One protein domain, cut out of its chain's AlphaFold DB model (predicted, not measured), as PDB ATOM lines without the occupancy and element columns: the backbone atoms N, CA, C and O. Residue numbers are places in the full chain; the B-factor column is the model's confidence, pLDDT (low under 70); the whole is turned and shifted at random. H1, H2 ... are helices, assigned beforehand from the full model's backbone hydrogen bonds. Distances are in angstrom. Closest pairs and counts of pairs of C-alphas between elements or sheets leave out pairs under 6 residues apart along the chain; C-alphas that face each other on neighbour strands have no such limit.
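AT A GLANCE: This is residues 19 to 44 and 56 to 110 of the 843 residues of the protein "RNA-dependent RNA polymerase" of Neohortaea acidophila (UniProt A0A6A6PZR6). Three helices, H3, H4 and H5, form an up-and-down bundle, each running against the one before it, and H2 covers the side away from H5, packing on H3 with residues 27 to 31. The short H1 packs on H2 at residues 30 to 33. The printed part has 81 residues with five named helices, H1 to H5 along the chain, and no named strand: the class is all helix. The whole is compact, with a radius of gyration of the C-alphas of 11.7 A, and rounded, spanning 34 by 26 by 23 A.

IN THESE COORDINATES: Find C-alpha 19 at (43.357, -37.593, 10.171), where H1, residues 19 to 23, begins. H2 follows at residues 27 to 38, 15.8 A long. Beyond the cut, H3 runs 20.8 A from C-alpha 56 at (47.738, -17.400, -5.192) to residue 70. H4 holds residues 72 to 83, 16.2 A. H5, residues 93 to 110, runs 25.8 A to C-alpha 110 at (29.995, -18.371, 4.192).

HOW THE PARTS SIT: Start at the hub, H3. It touches H5 at a shallow tilt of 31 degrees, the same way; the closest C-alphas, of Ile 60 and Leu 101, are 5.4 A apart. H4 and H5 are a helical hairpin, closest at the C-alphas of Glu 78 and Lys 103, 6.8 A. H2 touches H3 at a steep tilt of 56 degrees, with Ala 27 and Ser 65 closest, C-alphas 5.2 A apart. H2 and H5 are apart. In all five helices every O i to N i+4 pair is within hydrogen-bond range.

THE WHOLE: Residues 45 to 55 are cut out; C-alphas 44 and 56 are 14.2 A apart. Of the links printed whole, none is long. Look for low confidence at residues 86 to 91, among others under 70.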
ATOM      1  N   LEU A  19      42.855 -37.373   8.807       59.75
ATOM      2  CA  LEU A  19      43.357 -37.593  10.171       59.75
ATOM      3  C   LEU A  19      44.548 -36.692  10.557       59.75
ATOM      4  O   LEU A  19      44.699 -36.368  11.738       59.75
ATOM      5  N   TRP A  20      45.378 -36.251   9.604       73.62
ATOM      6  CA  TRP A  20      46.435 -35.267   9.886       73.62
ATOM      7  C   TRP A  20      45.870 -33.875  10.205       73.62
ATOM      8  O   TRP A  20      46.445 -33.166  11.031       73.62
ATOM      9  N   LEU A  21      44.718 -33.492   9.638       79.50
ATOM     10  CA  LEU A  21      44.102 -32.181   9.860       79.50
ATOM     11  C   LEU A  21      43.624 -32.023  11.303       79.50
ATOM     12  O   LEU A  21      43.674 -30.910  11.823       79.50
ATOM     13  N   HIS A  22      43.223 -33.116  11.962       73.31
ATOM     14  CA  HIS A  22      42.879 -33.152  13.392       73.31
ATOM     15  C   HIS A  22      44.102 -33.284  14.303       73.31
ATOM     16  O   HIS A  22      44.136 -32.660  15.361       73.31
ATOM     17  N   ARG A  23      45.119 -34.055  13.896       73.50
ATOM     18  CA  ARG A  23      46.342 -34.276  14.694       73.50
ATOM     19  C   ARG A  23      47.307 -33.090  14.707       73.50
ATOM     20  O   ARG A  23      48.028 -32.938  15.687       73.50
ATOM     21  N   ALA A  24      47.323 -32.264  13.661       76.25
ATOM     22  CA  ALA A  24      48.201 -31.101  13.582       76.25
ATOM     23  C   ALA A  24      47.945 -30.110  14.734       76.25
ATOM     24  O   ALA A  24      46.806 -29.698  14.985       76.25
ATOM     25  N   ALA A  25      49.016 -29.682  15.399       73.25
ATOM     26  CA  ALA A  25      48.982 -28.726  16.501       73.25
ATOM     27  C   ALA A  25      48.819 -27.273  16.019       73.25
ATOM     28  O   ALA A  25      48.440 -26.394  16.794       73.25
ATOM     29  N   ASN A  26      49.112 -26.992  14.745       83.12
ATOM     30  CA  ASN A  26      49.000 -25.656  14.160       83.12
ATOM     31  C   ASN A  26      48.704 -25.685  12.648       83.12
ATOM     32  O   ASN A  26      48.947 -26.679  11.963       83.12
ATOM     33  N   ALA A  27      48.241 -24.553  12.109       82.88
ATOM     34  CA  ALA A  27      47.857 -24.442  10.702       82.88
ATOM     35  C   ALA A  27      49.015 -24.621   9.697       82.88
ATOM     36  O   ALA A  27      48.763 -24.969   8.547       82.88
ATOM     37  N   THR A  28      50.275 -24.390  10.093       82.81
ATOM     38  CA  THR A  28      51.434 -24.538   9.188       82.81
ATOM     39  C   THR A  28      51.802 -26.009   9.000       82.81
ATOM     40  O   THR A  28      52.076 -26.433   7.882       82.81
ATOM     41  N   GLU A  29      51.741 -26.795  10.075       82.31
ATOM     42  CA  GLU A  29      51.877 -28.256  10.047       82.31
ATOM     43  C   GLU A  29      50.767 -28.895   9.197       82.31
ATOM     44  O   GLU A  29      51.056 -29.635   8.259       82.31
ATOM     45  N   ALA A  30      49.508 -28.507   9.435       84.25
ATOM     46  CA  ALA A  30      48.369 -28.952   8.631       84.25
ATOM     47  C   ALA A  30      48.525 -28.602   7.137       84.25
ATOM     48  O   ALA A  30      48.271 -29.438   6.271       84.25
ATOM     49  N   LEU A  31      48.984 -27.387   6.816       85.44
ATOM     50  CA  LEU A  31      49.215 -26.966   5.432       85.44
ATOM     51  C   LEU A  31      50.380 -27.727   4.769       85.44
ATOM     52  O   LEU A  31      50.334 -27.968   3.564       85.44
ATOM     53  N   ALA A  32      51.398 -28.142   5.529       81.44
ATOM     54  CA  ALA A  32      52.501 -28.957   5.017       81.44
ATOM     55  C   ALA A  32      52.051 -30.394   4.687       81.44
ATOM     56  O   ALA A  32      52.376 -30.908   3.612       81.44
ATOM     57  N   SER A  33      51.243 -31.021   5.552       82.56
ATOM     58  CA  SER A  33      50.599 -32.310   5.256       82.56
ATOM     59  C   SER A  33      49.682 -32.206   4.032       82.56
ATOM     60  O   SER A  33      49.826 -32.991   3.093       82.56
ATOM     61  N   PHE A  34      48.828 -31.178   3.977       84.50
ATOM     62  CA  PHE A  34      47.965 -30.912   2.823       84.50
ATOM     63  C   PHE A  34      48.749 -30.699   1.521       84.50
ATOM     64  O   PHE A  34      48.382 -31.249   0.484       84.50
ATOM     65  N   GLY A  35      49.835 -29.919   1.547       81.25
ATOM     66  CA  GLY A  35      50.695 -29.693   0.382       81.25
ATOM     67  C   GLY A  35      51.345 -30.981  -0.123       81.25
ATOM     68  O   GLY A  35      51.377 -31.236  -1.328       81.25
ATOM     69  N   THR A  36      51.768 -31.846   0.801       80.81
ATOM     70  CA  THR A  36      52.336 -33.166   0.485       80.81
ATOM     71  C   THR A  36      51.307 -34.071  -0.199       80.81
ATOM     72  O   THR A  36      51.592 -34.636  -1.254       80.81
ATOM     73  N   GLU A  37      50.091 -34.167   0.347       79.25
ATOM     74  CA  GLU A  37      49.023 -35.018  -0.196       79.25
ATOM     75  C   GLU A  37      48.465 -34.487  -1.528       79.25
ATOM     76  O   GLU A  37      48.335 -35.224  -2.506       79.25
ATOM     77  N   SER A  38      48.200 -33.181  -1.608       73.50
ATOM     78  CA  SER A  38      47.678 -32.529  -2.818       73.50
ATOM     79  C   SER A  38      48.720 -32.358  -3.934       73.50
ATOM     80  O   SER A  38      48.335 -32.041  -5.067       73.50
ATOM     81  N   LYS A  39      50.010 -32.581  -3.635       75.88
ATOM     82  CA  LYS A  39      51.180 -32.278  -4.481       75.88
ATOM     83  C   LYS A  39      51.262 -30.795  -4.865       75.88
ATOM     84  O   LYS A  39      51.448 -30.453  -6.032       75.88
ATOM     85  N   ILE A  40      51.095 -29.919  -3.876       76.12
ATOM     86  CA  ILE A  40      51.204 -28.460  -3.995       76.12
ATOM     87  C   ILE A  40      52.313 -27.978  -3.055       76.12
ATOM     88  O   ILE A  40      52.290 -28.259  -1.858       76.12
ATOM     89  N   SER A  41      53.286 -27.238  -3.591       73.12
ATOM     90  CA  SER A  41      54.294 -26.566  -2.767       73.12
ATOM     91  C   SER A  41      53.727 -25.257  -2.216       73.12
ATOM     92  O   SER A  41      53.059 -24.522  -2.939       73.12
ATOM     93  N   PHE A  42      53.999 -24.954  -0.948       75.69
ATOM     94  CA  PHE A  42      53.632 -23.683  -0.323       75.69
ATOM     95  C   PHE A  42      54.892 -22.995   0.222       75.69
ATOM     96  O   PHE A  42      55.695 -23.653   0.888       75.69
ATOM     97  N   PRO A  43      55.086 -21.681  -0.006       65.62
ATOM     98  CA  PRO A  43      56.288 -20.979   0.440       65.62
ATOM     99  C   PRO A  43      56.375 -20.937   1.975       65.62
ATOM    100  O   PRO A  43      55.481 -20.422   2.654       65.62
ATOM    101  N   THR A  44      57.471 -21.473   2.516       53.53
ATOM    102  CA  THR A  44      57.658 -21.781   3.948       53.53
ATOM    103  C   THR A  44      58.206 -20.634   4.801       53.53
ATOM    104  O   THR A  44      58.081 -20.681   6.023       53.53
ATOM    105  N   THR A  56      48.907 -16.525  -5.408       80.62
ATOM    106  CA  THR A  56      47.738 -17.400  -5.192       80.62
ATOM    107  C   THR A  56      47.972 -18.370  -4.028       80.62
ATOM    108  O   THR A  56      47.103 -18.545  -3.182       80.62
ATOM    109  N   GLU A  57      49.176 -18.938  -3.930       82.12
ATOM    110  CA  GLU A  57      49.612 -19.837  -2.850       82.12
ATOM    111  C   GLU A  57      49.649 -19.136  -1.483       82.12
ATOM    112  O   GLU A  57      49.232 -19.711  -0.479       82.12
ATOM    113  N   GLN A  58      50.104 -17.878  -1.435       80.69
ATOM    114  CA  GLN A  58      50.092 -17.068  -0.217       80.69
ATOM    115  C   GLN A  58      48.655 -16.761   0.228       80.69
ATOM    116  O   GLN A  58      48.342 -16.856   1.414       80.69
ATOM    117  N   GLN A  59      47.766 -16.444  -0.717       83.00
ATOM    118  CA  GLN A  59      46.349 -16.229  -0.428       83.00
ATOM    119  C   GLN A  59      45.685 -17.525   0.068       83.00
ATOM    120  O   GLN A  59      44.961 -17.487   1.059       83.00
ATOM    121  N   ILE A  60      46.001 -18.684  -0.527       86.50
ATOM    122  CA  ILE A  60      45.570 -20.004  -0.030       86.50
ATOM    123  C   ILE A  60      46.068 -20.232   1.403       86.50
ATOM    124  O   ILE A  60      45.254 -20.546   2.266       86.50
ATOM    125  N   ARG A  61      47.361 -20.007   1.692       83.94
ATOM    126  CA  ARG A  61      47.945 -20.129   3.046       83.94
ATOM    127  C   ARG A  61      47.206 -19.262   4.073       83.94
ATOM    128  O   ARG A  61      46.942 -19.727   5.180       83.94
ATOM    129  N   GLU A  62      46.830 -18.038   3.708       84.38
ATOM    130  CA  GLU A  62      46.064 -17.134   4.575       84.38
ATOM    131  C   GLU A  62      44.620 -17.617   4.812       84.38
ATOM    132  O   GLU A  62      44.190 -17.672   5.964       84.38
ATOM    133  N   LYS A  63      43.877 -18.025   3.770       87.69
ATOM    134  CA  LYS A  63      42.490 -18.520   3.926       87.69
ATOM    135  C   LYS A  63      42.428 -19.872   4.642       87.69
ATOM    136  O   LYS A  63      41.587 -20.049   5.517       87.69
ATOM    137  N   PHE A  64      43.339 -20.793   4.322       89.06
ATOM    138  CA  PHE A  64      43.480 -22.098   4.977       89.06
ATOM    139  C   PHE A  64      43.766 -21.924   6.473       89.06
ATOM    140  O   PHE A  64      43.065 -22.495   7.302       89.06
ATOM    141  N   SER A  65      44.741 -21.078   6.829       85.94
ATOM    142  CA  SER A  65      45.050 -20.772   8.232       85.94
ATOM    143  C   SER A  65      43.871 -20.098   8.941       85.94
ATOM    144  O   SER A  65      43.516 -20.482  10.053       85.94
ATOM    145  N   SER A  66      43.192 -19.157   8.274       83.75
ATOM    146  CA  SER A  66      41.986 -18.520   8.812       83.75
ATOM    147  C   SER A  66      40.883 -19.536   9.119       83.75
ATOM    148  O   SER A  66      40.297 -19.472  10.194       83.75
ATOM    149  N   LEU A  67      40.598 -20.479   8.215       81.75
ATOM    150  CA  LEU A  67      39.583 -21.510   8.442       81.75
ATOM    151  C   LEU A  67      40.022 -22.532   9.498       81.75
ATOM    152  O   LEU A  67      39.201 -22.925  10.314       81.75
ATOM    153  N   PHE A  68      41.306 -22.895   9.568       84.69
ATOM    154  CA  PHE A  68      41.825 -23.841  10.566       84.69
ATOM    155  C   PHE A  68      41.541 -23.391  12.010       84.69
ATOM    156  O   PHE A  68      41.264 -24.226  12.870       84.69
ATOM    157  N   TYR A  69      41.566 -22.076  12.266       81.56
ATOM    158  CA  TYR A  69      41.263 -21.486  13.575       81.56
ATOM    159  C   TYR A  69      39.805 -21.013  13.755       81.56
ATOM    160  O   TYR A  69      39.420 -20.705  14.882       81.56
ATOM    161  N   ILE A  70      38.995 -20.935  12.690       78.94
ATOM    162  CA  ILE A  70      37.596 -20.453  12.743       78.94
ATOM    163  C   ILE A  70      36.583 -21.599  12.614       78.94
ATOM    164  O   ILE A  70      35.625 -21.648  13.382       78.94
ATOM    165  N   ASP A  71      36.781 -22.497  11.648       82.00
ATOM    166  CA  ASP A  71      35.867 -23.579  11.282       82.00
ATOM    167  C   ASP A  71      36.653 -24.752  10.651       82.00
ATOM    168  O   ASP A  71      36.722 -24.934   9.429       82.00
ATOM    169  N   ARG A  72      37.301 -25.536  11.522       82.00
ATOM    170  CA  ARG A  72      38.082 -26.731  11.152       82.00
ATOM    171  C   ARG A  72      37.230 -27.806  10.434       82.00
ATOM    172  O   ARG A  72      37.751 -28.365   9.472       82.00
ATOM    173  N   PRO A  73      35.956 -28.072  10.806       81.94
ATOM    174  CA  PRO A  73      35.079 -28.986  10.059       81.94
ATOM    175  C   PRO A  73      34.774 -28.537   8.621       81.94
ATOM    176  O   PRO A  73      34.836 -29.349   7.698       81.94
ATOM    177  N   THR A  74      34.489 -27.251   8.395       82.88
ATOM    178  CA  THR A  74      34.258 -26.726   7.036       82.88
ATOM    179  C   THR A  74      35.543 -26.759   6.204       82.88
ATOM    180  O   THR A  74      35.501 -27.097   5.020       82.88
ATOM    181  N   LEU A  75      36.703 -26.492   6.822       86.81
ATOM    182  CA  LEU A  75      38.005 -26.685   6.177       86.81
ATOM    183  C   LEU A  75      38.228 -28.151   5.769       86.81
ATOM    184  O   LEU A  75      38.677 -28.406   4.655       86.81
ATOM    185  N   GLU A  76      37.899 -29.106   6.642       85.00
ATOM    186  CA  GLU A  76      38.003 -30.541   6.358       85.00
ATOM    187  C   GLU A  76      37.131 -30.954   5.168       85.00
ATOM    188  O   GLU A  76      37.593 -31.687   4.288       85.00
ATOM    189  N   LEU A  77      35.894 -30.455   5.105       83.06
ATOM    190  CA  LEU A  77      34.953 -30.766   4.032       83.06
ATOM    191  C   LEU A  77      35.428 -30.208   2.680       83.06
ATOM    192  O   LEU A  77      35.437 -30.941   1.691       83.06
ATOM    193  N   GLU A  78      35.886 -28.954   2.638       84.56
ATOM    194  CA  GLU A  78      36.407 -28.332   1.411       84.56
ATOM    195  C   GLU A  78      37.737 -28.946   0.945       84.56
ATOM    196  O   GLU A  78      37.940 -29.113  -0.259       84.56
ATOM    197  N   ILE A  79      38.622 -29.336   1.872       85.25
ATOM    198  CA  ILE A  79      39.857 -30.079   1.566       85.25
ATOM    199  C   ILE A  79      39.528 -31.461   1.002       85.25
ATOM    200  O   ILE A  79      40.072 -31.844  -0.032       85.25
ATOM    201  N   THR A  80      38.625 -32.204   1.644       80.38
ATOM    202  CA  THR A  80      38.271 -33.566   1.219       80.38
ATOM    203  C   THR A  80      37.603 -33.551  -0.157       80.38
ATOM    204  O   THR A  80      37.976 -34.335  -1.025       80.38
ATOM    205  N   ASP A  81      36.685 -32.610  -0.403       79.81
ATOM    206  CA  ASP A  81      36.043 -32.420  -1.712       79.81
ATOM    207  C   ASP A  81      36.970 -31.758  -2.756       79.81
ATOM    208  O   ASP A  81      36.641 -31.742  -3.933       79.81
ATOM    209  N   PHE A  82      38.146 -31.239  -2.379       82.56
ATOM    210  CA  PHE A  82      39.205 -30.872  -3.332       82.56
ATOM    211  C   PHE A  82      40.101 -32.073  -3.685       82.56
ATOM    212  O   PHE A  82      40.476 -32.243  -4.845       82.56
ATOM    213  N   LEU A  83      40.432 -32.921  -2.706       79.38
ATOM    214  CA  LEU A  83      41.303 -34.091  -2.883       79.38
ATOM    215  C   LEU A  83      40.655 -35.220  -3.706       79.38
ATOM    216  O   LEU A  83      41.373 -36.022  -4.301       79.38
ATOM    217  N   THR A  84      39.324 -35.255  -3.822       75.69
ATOM    218  CA  THR A  84      38.598 -36.162  -4.736       75.69
ATOM    219  C   THR A  84      38.808 -35.851  -6.223       75.69
ATOM    220  O   THR A  84      38.507 -36.708  -7.055       75.69
ATOM    221  N   TYR A  85      39.340 -34.676  -6.586       72.94
ATOM    222  CA  TYR A  85      39.675 -34.318  -7.970       72.94
ATOM    223  C   TYR A  85      41.169 -34.572  -8.252       72.94
ATOM    224  O   TYR A  85      42.014 -33.740  -7.889       72.94
ATOM    225  N   PRO A  86      41.540 -35.688  -8.914       64.38
ATOM    226  CA  PRO A  86      42.941 -36.020  -9.138       64.38
ATOM    227  C   PRO A  86      43.625 -35.001 -10.064       64.38
ATOM    228  O   PRO A  86      43.009 -34.376 -10.929       64.38
ATOM    229  N   ALA A  87      44.932 -34.809  -9.865       61.78
ATOM    230  CA  ALA A  87      45.679 -33.696 -10.459       61.78
ATOM    231  C   ALA A  87      45.700 -33.684 -12.003       61.78
ATOM    232  O   ALA A  87      45.890 -32.627 -12.593       61.78
ATOM    233  N   ASN A  88      45.459 -34.827 -12.649       65.25
ATOM    234  CA  ASN A  88      45.380 -34.992 -14.105       65.25
ATOM    235  C   ASN A  88      44.076 -34.466 -14.744       65.25
ATOM    236  O   ASN A  88      43.975 -34.458 -15.966       65.25
ATOM    237  N   VAL A  89      43.088 -34.034 -13.951       67.94
ATOM    238  CA  VAL A  89      41.844 -33.401 -14.443       67.94
ATOM    239  C   VAL A  89      42.055 -31.921 -14.819       67.94
ATOM    240  O   VAL A  89      41.214 -31.324 -15.488       67.94
ATOM    241  N   TRP A  90      43.179 -31.324 -14.411       68.75
ATOM    242  CA  TRP A  90      43.457 -29.891 -14.535       68.75
ATOM    243  C   TRP A  90      44.510 -29.623 -15.616       68.75
ATOM    244  O   TRP A  90      45.630 -30.122 -15.523       68.75
ATOM    245  N   SER A  91      44.168 -28.810 -16.619       64.56
ATOM    246  CA  SER A  91      45.062 -28.504 -17.752       64.56
ATOM    247  C   SER A  91      46.178 -27.506 -17.411       64.56
ATOM    248  O   SER A  91      47.241 -27.548 -18.024       64.56
ATOM    249  N   ASP A  92      45.949 -26.618 -16.438       71.56
ATOM    250  CA  ASP A  92      46.926 -25.656 -15.913       71.56
ATOM    251  C   ASP A  92      46.980 -25.765 -14.371       71.56
ATOM    252  O   ASP A  92      45.944 -25.617 -13.709       71.56
ATOM    253  N   PRO A  93      48.163 -25.979 -13.756       65.19
ATOM    254  CA  PRO A  93      48.330 -25.934 -12.301       65.19
ATOM    255  C   PRO A  93      47.779 -24.657 -11.644       65.19
ATOM    256  O   PRO A  93      47.273 -24.711 -10.520       65.19
ATOM    257  N   ASN A  94      47.808 -23.512 -12.337       73.25
ATOM    258  CA  ASN A  94      47.263 -22.259 -11.816       73.25
ATOM    259  C   ASN A  94      45.730 -22.257 -11.765       73.25
ATOM    260  O   ASN A  94      45.168 -21.584 -10.902       73.25
ATOM    261  N   GLU A  95      45.031 -22.991 -12.637       76.44
ATOM    262  CA  GLU A  95      43.574 -23.165 -12.532       76.44
ATOM    263  C   GLU A  95      43.211 -24.000 -11.303       76.44
ATOM    264  O   GLU A  95      42.325 -23.610 -10.541       76.44
ATOM    265  N   ARG A  96      43.965 -25.076 -11.037       81.00
ATOM    266  CA  ARG A  96      43.803 -25.906  -9.831       81.00
ATOM    267  C   ARG A  96      44.006 -25.093  -8.543       81.00
ATOM    268  O   ARG A  96      43.230 -25.236  -7.599       81.00
ATOM    269  N   LEU A  97      44.996 -24.193  -8.520       83.38
ATOM    270  CA  LEU A  97      45.214 -23.253  -7.409       83.38
ATOM    271  C   LEU A  97      44.096 -22.203  -7.293       83.38
ATOM    272  O   LEU A  97      43.606 -21.955  -6.194       83.38
ATOM    273  N   LYS A  98      43.647 -21.603  -8.405       83.81
ATOM    274  CA  LYS A  98      42.526 -20.639  -8.409       83.81
ATOM    275  C   LYS A  98      41.221 -21.276  -7.918       83.81
ATOM    276  O   LYS A  98      40.477 -20.623  -7.192       83.81
ATOM    277  N   TYR A  99      40.961 -22.538  -8.265       83.94
ATOM    278  CA  TYR A  99      39.795 -23.287  -7.792       83.94
ATOM    279  C   TYR A  99      39.836 -23.523  -6.276       83.94
ATOM    280  O   TYR A  99      38.865 -23.211  -5.585       83.94
ATOM    281  N   LEU A 100      40.977 -23.981  -5.743       85.88
ATOM    282  CA  LEU A 100      41.175 -24.136  -4.298       85.88
ATOM    283  C   LEU A 100      41.016 -22.799  -3.556       85.88
ATOM    284  O   LEU A 100      40.313 -22.735  -2.548       85.88
ATOM    285  N   LEU A 101      41.618 -21.721  -4.071       87.50
ATOM    286  CA  LEU A 101      41.453 -20.383  -3.503       87.50
ATOM    287  C   LEU A 101      39.981 -19.947  -3.524       87.50
ATOM    288  O   LEU A 101      39.497 -19.446  -2.518       87.50
ATOM    289  N   GLY A 102      39.256 -20.186  -4.621       85.81
ATOM    290  CA  GLY A 102      37.828 -19.880  -4.742       85.81
ATOM    291  C   GLY A 102      36.951 -20.631  -3.735       85.81
ATOM    292  O   GLY A 102      36.092 -20.015  -3.106       85.81
ATOM    293  N   LYS A 103      37.201 -21.932  -3.521       85.94
ATOM    294  CA  LYS A 103      36.548 -22.733  -2.467       85.94
ATOM    295  C   LYS A 103      36.824 -22.160  -1.074       85.94
ATOM    296  O   LYS A 103      35.884 -21.812  -0.364       85.94
ATOM    297  N   LEU A 104      38.095 -21.962  -0.714       87.50
ATOM    298  CA  LEU A 104      38.486 -21.426   0.599       87.50
ATOM    299  C   LEU A 104      37.988 -19.984   0.820       87.50
ATOM    300  O   LEU A 104      37.597 -19.624   1.926       87.50
ATOM    301  N   GLU A 105      37.952 -19.153  -0.221       86.00
ATOM    302  CA  GLU A 105      37.342 -17.822  -0.177       86.00
ATOM    303  C   GLU A 105      35.836 -17.882   0.081       86.00
ATOM    304  O   GLU A 105      35.330 -17.084   0.868       86.00
ATOM    305  N   ASN A 106      35.117 -18.786  -0.584       82.62
ATOM    306  CA  ASN A 106      33.674 -18.927  -0.422       82.62
ATOM    307  C   ASN A 106      33.321 -19.527   0.943       82.62
ATOM    308  O   ASN A 106      32.390 -19.036   1.575       82.62
ATOM    309  N   ALA A 107      34.119 -20.465   1.455       82.69
ATOM    310  CA  ALA A 107      34.036 -20.924   2.837       82.69
ATOM    311  C   ALA A 107      34.253 -19.767   3.831       82.69
ATOM    312  O   ALA A 107      33.402 -19.546   4.681       82.69
ATOM    313  N   VAL A 108      35.298 -18.939   3.671       81.75
ATOM    314  CA  VAL A 108      35.538 -17.753   4.531       81.75
ATOM    315  C   VAL A 108      34.429 -16.688   4.418       81.75
ATOM    316  O   VAL A 108      34.194 -15.940   5.368       81.75
ATOM    317  N   LYS A 109      33.738 -16.592   3.275       77.88
ATOM    318  CA  LYS A 109      32.569 -15.706   3.087       77.88
ATOM    319  C   LYS A 109      31.286 -16.299   3.689       77.88
ATOM    320  O   LYS A 109      30.442 -15.535   4.146       77.88
ATOM    321  N   GLY A 110      31.144 -17.626   3.672       67.19
ATOM    322  CA  GLY A 110      29.995 -18.371   4.192       67.19
ATOM    323  C   GLY A 110      30.043 -18.617   5.703       67.19
ATOM    324  O   GLY A 110      28.998 -18.604   6.348       67.19
TER     325      GLY A 110